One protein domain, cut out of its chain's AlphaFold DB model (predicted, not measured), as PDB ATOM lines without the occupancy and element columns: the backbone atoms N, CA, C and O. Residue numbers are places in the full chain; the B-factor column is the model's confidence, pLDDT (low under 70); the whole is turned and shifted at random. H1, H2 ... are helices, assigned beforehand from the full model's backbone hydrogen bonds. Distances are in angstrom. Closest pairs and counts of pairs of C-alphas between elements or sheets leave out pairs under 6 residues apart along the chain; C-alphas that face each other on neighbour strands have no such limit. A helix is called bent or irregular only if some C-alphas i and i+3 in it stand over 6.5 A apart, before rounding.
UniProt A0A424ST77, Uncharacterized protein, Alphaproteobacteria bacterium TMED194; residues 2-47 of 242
ATOM      1  N   ASN A   2     260.123 195.589 358.461       68.75
ATOM      2  CA  ASN A   2     259.718 194.225 358.100       68.75
ATOM      3  C   ASN A   2     260.742 193.201 358.635       68.75
ATOM      4  O   ASN A   2     261.821 193.052 358.052       68.75
ATOM      5  N   ASP A   3     260.414 192.524 359.740       78.06
ATOM      6  CA  ASP A   3     261.302 191.591 360.462       78.06
ATOM      7  C   ASP A   3     261.453 190.218 359.768       78.06
ATOM      8  O   ASP A   3     262.230 189.370 360.208       78.06
ATOM      9  N   LYS A   4     260.798 190.017 358.613       88.69
ATOM     10  CA  LYS A   4     260.947 188.814 357.775       88.69
ATOM     11  C   LYS A   4     262.384 188.607 357.278       88.69
ATOM     12  O   LYS A   4     262.842 187.475 357.131       88.69
ATOM     13  N   TYR A   5     263.122 189.689 357.024       90.75
ATOM     14  CA  TYR A   5     264.472 189.616 356.462       90.75
ATOM     15  C   TYR A   5     265.548 189.662 357.549       90.75
ATOM     16  O   TYR A   5     265.525 190.517 358.432       90.75
ATOM     17  N   PHE A   6     266.557 188.787 357.443       89.62
ATOM     18  CA  PHE A   6     267.707 188.768 358.361       89.62
ATOM     19  C   PHE A   6     268.389 190.139 358.467       89.62
ATOM     20  O   PHE A   6     268.644 190.616 359.568       89.62
ATOM     21  N   ARG A   7     268.585 190.828 357.335       90.44
ATOM     22  CA  ARG A   7     269.168 192.179 357.304       90.44
ATOM     23  C   ARG A   7     268.367 193.191 358.129       90.44
ATOM     24  O   ARG A   7     268.971 194.012 358.812       90.44
ATOM     25  N   SER A   8     267.034 193.141 358.076       91.62
ATOM     26  CA  SER A   8     266.170 194.032 358.862       91.62
ATOM     27  C   SER A   8     266.296 193.752 360.357       91.62
ATOM     28  O   SER A   8     266.463 194.688 361.134       91.62
ATOM     29  N   ARG A   9     266.312 192.467 360.742       91.62
ATOM     30  CA  ARG A   9     266.502 192.034 362.136       91.62
ATOM     31  C   ARG A   9     267.852 192.490 362.695       91.62
ATOM     32  O   ARG A   9     267.888 193.116 363.747       91.62
ATOM     33  N   VAL A  10     268.942 192.274 361.953       90.62
ATOM     34  CA  VAL A  10     270.285 192.755 362.332       90.62
ATOM     35  C   VAL A  10     270.305 194.278 362.485       90.62
ATOM     36  O   VAL A  10     270.853 194.790 363.453       90.62
ATOM     37  N   ARG A  11     269.673 195.021 361.566       88.69
ATOM     38  CA  ARG A  11     269.614 196.489 361.642       88.69
ATOM     39  C   ARG A  11     268.879 196.980 362.890       88.69
ATOM     40  O   ARG A  11     269.319 197.952 363.489       88.69
ATOM     41  N   LYS A  12     267.790 196.309 363.270       90.00
ATOM     42  CA  LYS A  12     267.030 196.605 364.490       90.00
ATOM     43  C   LYS A  12     267.902 196.422 365.737       90.00
ATOM     44  O   LYS A  12     267.983 197.341 366.541       90.00
ATOM     45  N   ILE A  13     268.623 195.300 365.833       91.19
ATOM     46  CA  ILE A  13     269.560 195.021 366.938       91.19
ATOM     47  C   ILE A  13     270.656 196.094 367.007       91.19
ATOM     48  O   ILE A  13     270.846 196.711 368.046       91.19
ATOM     49  N   LEU A  14     271.319 196.394 365.885       90.69
ATOM     50  CA  LEU A  14     272.417 197.374 365.841       90.69
ATOM     51  C   LEU A  14     271.981 198.825 366.092       90.69
ATOM     52  O   LEU A  14     272.819 199.664 366.411       90.69
ATOM     53  N   ASN A  15     270.702 199.149 365.895       90.69
ATOM     54  CA  ASN A  15     270.170 200.462 366.255       90.69
ATOM     55  C   ASN A  15     269.938 200.586 367.767       90.69
ATOM     56  O   ASN A  15     270.087 201.683 368.294       90.69
ATOM     57  N   ASN A  16     269.605 199.482 368.440       91.38
ATOM     58  CA  ASN A  16     269.412 199.450 369.888       91.38
ATOM     59  C   ASN A  16     270.755 199.324 370.633       91.38
ATOM     60  O   ASN A  16     270.933 199.929 371.682       91.38
ATOM     61  N   GLU A  17     271.721 198.594 370.069       93.88
ATOM     62  CA  GLU A  17     273.056 198.396 370.646       93.88
ATOM     63  C   GLU A  17     274.117 199.239 369.921       93.88
ATOM     64  O   GLU A  17     274.890 198.762 369.080       93.88
ATOM     65  N   ILE A  18     274.153 200.532 370.252       92.81
ATOM     66  CA  ILE A  18     275.035 201.521 369.610       92.81
ATOM     67  C   ILE A  18     276.521 201.181 369.811       92.81
ATOM     68  O   ILE A  18     277.321 201.335 368.884       92.81
ATOM     69  N   GLU A  19     276.902 200.686 370.991       95.00
ATOM     70  CA  GLU A  19     278.286 200.299 371.279       95.00
ATOM     71  C   GLU A  19     278.743 199.129 370.397       95.00
ATOM     72  O   GLU A  19     279.785 199.219 369.740       95.00
ATOM     73  N   LEU A  20     277.927 198.072 370.290       93.19
ATOM     74  CA  LEU A  20     278.199 196.932 369.412       93.19
ATOM     75  C   LEU A  20     278.359 197.387 367.958       93.19
ATOM     76  O   LEU A  20     279.316 197.000 367.283       93.19
ATOM     77  N   LYS A  21     277.458 198.252 367.477       93.44
ATOM     78  CA  LYS A  21     277.542 198.832 366.131       93.44
ATOM     79  C   LYS A  21     278.871 199.558 365.908       93.44
ATOM     80  O   LYS A  21     279.528 199.313 364.894       93.44
ATOM     81  N   ASN A  22     279.289 200.409 366.842       94.31
ATOM     82  CA  ASN A  22     280.548 201.149 366.738       94.31
ATOM     83  C   ASN A  22     281.768 200.214 366.766       94.31
ATOM     84  O   ASN A  22     282.695 200.384 365.971       94.31
ATOM     85  N   ASN A  23     281.746 199.189 367.619       95.00
ATOM     86  CA  ASN A  23     282.808 198.185 367.695       95.00
ATOM     87  C   ASN A  23     282.907 197.356 366.406       95.00
ATOM     88  O   ASN A  23     284.011 197.131 365.910       95.00
ATOM     89  N   LEU A  24     281.779 196.983 365.792       94.12
ATOM     90  CA  LEU A  24     281.759 196.290 364.499       94.12
ATOM     91  C   LEU A  24     282.299 197.160 363.357       94.12
ATOM     92  O   LEU A  24     283.018 196.655 362.494       94.12
ATOM     93  N   ILE A  25     282.003 198.464 363.355       92.88
ATOM     94  CA  ILE A  25     282.566 199.407 362.375       92.88
ATOM     95  C   ILE A  25     284.090 199.487 362.530       92.88
ATOM     96  O   ILE A  25     284.817 199.359 361.539       92.88
ATOM     97  N   LYS A  26     284.587 199.632 363.766       94.38
ATOM     98  CA  LYS A  26     286.030 199.638 364.059       94.38
ATOM     99  C   LYS A  26     286.692 198.331 363.619       94.38
ATOM    100  O   LYS A  26     287.687 198.367 362.898       94.38
ATOM    101  N   ALA A  27     286.109 197.186 363.978       95.12
ATOM    102  CA  ALA A  27     286.611 195.873 363.586       95.12
ATOM    103  C   ALA A  27     286.663 195.717 362.058       95.12
ATOM    104  O   ALA A  27     287.687 195.306 361.517       95.12
ATOM    105  N   SER A  28     285.598 196.109 361.351       93.62
ATOM    106  CA  SER A  28     285.545 196.099 359.884       93.62
ATOM    107  C   SER A  28     286.690 196.910 359.268       93.62
ATOM    108  O   SER A  28     287.401 196.409 358.398       93.62
ATOM    109  N   SER A  29     286.941 198.121 359.779       93.75
ATOM    110  CA  SER A  29     288.055 198.968 359.330       93.75
ATOM    111  C   SER A  29     289.416 198.285 359.518       93.75
ATOM    112  O   SER A  29     290.215 198.208 358.580       93.75
ATOM    113  N   VAL A  30     289.657 197.699 360.696       95.12
ATOM    114  CA  VAL A  30     290.895 196.959 360.993       95.12
ATOM    115  C   VAL A  30     291.071 195.770 360.044       95.12
ATOM    116  O   VAL A  30     292.132 195.623 359.436       95.12
ATOM    117  N   PHE A  31     290.033 194.953 359.838       91.88
ATOM    118  CA  PHE A  31     290.103 193.809 358.921       91.88
ATOM    119  C   PHE A  31     290.314 194.230 357.462       91.88
ATOM    120  O   PHE A  31     291.079 193.578 356.745       91.88
ATOM    121  N   CYS A  32     289.698 195.328 357.024       89.44
ATOM    122  CA  CYS A  32     289.938 195.911 355.705       89.44
ATOM    123  C   CYS A  32     291.402 196.338 355.534       89.44
ATOM    124  O   CYS A  32     292.011 196.031 354.507       89.44
ATOM    125  N   ASN A  33     291.992 196.980 356.543       91.06
ATOM    126  CA  ASN A  33     293.396 197.388 356.510       91.06
ATOM    127  C   ASN A  33     294.341 196.178 356.486       91.06
ATOM    128  O   ASN A  33     295.244 196.129 355.650       91.06
ATOM    129  N   ILE A  34     294.084 195.159 357.314       90.50
ATOM    130  CA  ILE A  34     294.844 193.899 357.310       90.50
ATOM    131  C   ILE A  34     294.760 193.221 355.937       90.50
ATOM    132  O   ILE A  34     295.767 192.745 355.407       90.50
ATOM    133  N   ARG A  35     293.569 193.184 355.331       87.44
ATOM    134  CA  ARG A  35     293.375 192.612 353.995       87.44
ATOM    135  C   ARG A  35     294.192 193.362 352.943       87.44
ATOM    136  O   ARG A  35     294.937 192.714 352.211       87.44
ATOM    137  N   LYS A  36     294.089 194.694 352.898       88.44
ATOM    138  CA  LYS A  36     294.850 195.540 351.960       88.44
ATOM    139  C   LYS A  36     296.356 195.350 352.130       88.44
ATOM    140  O   LYS A  36     297.069 195.196 351.140       88.44
ATOM    141  N   TYR A  37     296.832 195.300 353.374       90.44
ATOM    142  CA  TYR A  37     298.238 195.044 353.677       90.44
ATOM    143  C   TYR A  37     298.694 193.673 353.159       90.44
ATOM    144  O   TYR A  37     299.703 193.587 352.464       90.44
ATOM    145  N   ASN A  38     297.927 192.611 353.425       88.75
ATOM    146  CA  ASN A  38     298.242 191.263 352.948       88.75
ATOM    147  C   ASN A  38     298.251 191.177 351.415       88.75
ATOM    148  O   ASN A  38     299.150 190.565 350.845       88.75
ATOM    149  N   GLU A  39     297.276 191.788 350.742       86.25
ATOM    150  CA  GLU A  39     297.218 191.823 349.275       86.25
ATOM    151  C   GLU A  39     298.426 192.568 348.686       86.25
ATOM    152  O   GLU A  39     299.071 192.054 347.766       86.25
ATOM    153  N   LYS A  40     298.803 193.717 349.266       89.25
ATOM    154  CA  LYS A  40     300.015 194.460 348.886       89.25
ATOM    155  C   LYS A  40     301.278 193.623 349.100       89.25
ATOM    156  O   LYS A  40     302.086 193.491 348.183       89.25
ATOM    157  N   PHE A  41     301.414 192.997 350.270       90.31
ATOM    158  CA  PHE A  41     302.550 192.135 350.591       90.31
ATOM    159  C   PHE A  41     302.678 190.980 349.592       90.31
ATOM    160  O   PHE A  41     303.765 190.727 349.074       90.31
ATOM    161  N   ILE A  42     301.570 190.304 349.273       88.62
ATOM    162  CA  ILE A  42     301.536 189.229 348.275       88.62
ATOM    163  C   ILE A  42     301.994 189.752 346.906       88.62
ATOM    164  O   ILE A  42     302.850 189.136 346.269       88.62
ATOM    165  N   LYS A  43     301.478 190.901 346.459       86.12
ATOM    166  CA  LYS A  43     301.831 191.474 345.153       86.12
ATOM    167  C   LYS A  43     303.312 191.859 345.063       86.12
ATOM    168  O   LYS A  43     303.935 191.650 344.027       86.12
ATOM    169  N   GLU A  44     303.887 192.393 346.136       88.88
ATOM    170  CA  GLU A  44     305.255 192.922 346.126       88.88
ATOM    171  C   GLU A  44     306.322 191.874 346.457       88.88
ATOM    172  O   GLU A  44     307.393 191.877 345.844       88.88
ATOM    173  N   LYS A  45     306.050 190.985 347.421       89.31
ATOM    174  CA  LYS A  45     307.045 190.052 347.970       89.31
ATOM    175  C   LYS A  45     306.957 188.653 347.370       89.31
ATOM    176  O   LYS A  45     308.004 188.061 347.136       89.31
ATOM    177  N   LEU A  46     305.756 188.142 347.078       88.94
ATOM    178  CA  LEU A  46     305.591 186.794 346.507       88.94
ATOM    179  C   LEU A  46     305.818 186.753 344.986       88.94
ATOM    180  O   LEU A  46     305.926 185.665 344.424       88.94
ATOM    181  N   LYS A  47     305.938 187.904 344.307       86.00
ATOM    182  CA  LYS A  47     306.121 187.988 342.841       86.00
ATOM    183  C   LYS A  47     307.330 187.226 342.292       86.00
ATOM    184  O   LYS A  47     307.345 186.884 341.120       86.00
TER     185      LYS A  47
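This is residues 2 to 47 of the 242 residues of an uncharacterized protein of Alphaproteobacteria bacterium TMED194 (UniProt A0A424ST77). One long helix, H2, and a short one, H1, meet at their ends as a V with unequal arms, and H2 makes most of the length. The arms are joined at a tight corner, and residues 25 to 47 of H2 stick out free. The 46 printed residues hold two named helices, H1 then H2, and no named strand: all helix. The whole is extended, with a radius of gyration of the C-alphas of 16.4 A and spans of 49 by 23 by 7 A.

H2, residues 18 to 47, measures 43.2 A from C-alpha 18 at (275.035, 201.521, 369.610) to C-alpha 47 at (306.121, 187.988, 342.841). It is neither bent nor irregular, but only just: C-alphas 43 and 46 are 6.2 A apart. H1, residues 6 to 16, measures 15.8 A from C-alpha 6 at (267.707, 188.768, 358.361).

H2, with residues 20 to 21 alone, only just touches H1, only at the corner, with 3 pairs of C-alphas within 8 A; the closest C-alphas, of Leu 14 and Lys 21, are 5.3 A apart. They run opposite ways at a steep tilt of 60 degrees. Every O i to N i+4 pair is within hydrogen-bond range in H1, and 25 of 26 in H2.

The C-alphas farthest apart, of Asn 2 and Lys 47, are 49.2 A apart. The printed part has no cut, and the link from H1 to H2 is tight. Mean pLDDT of the printed part is 90.2; residue 2 is under 70.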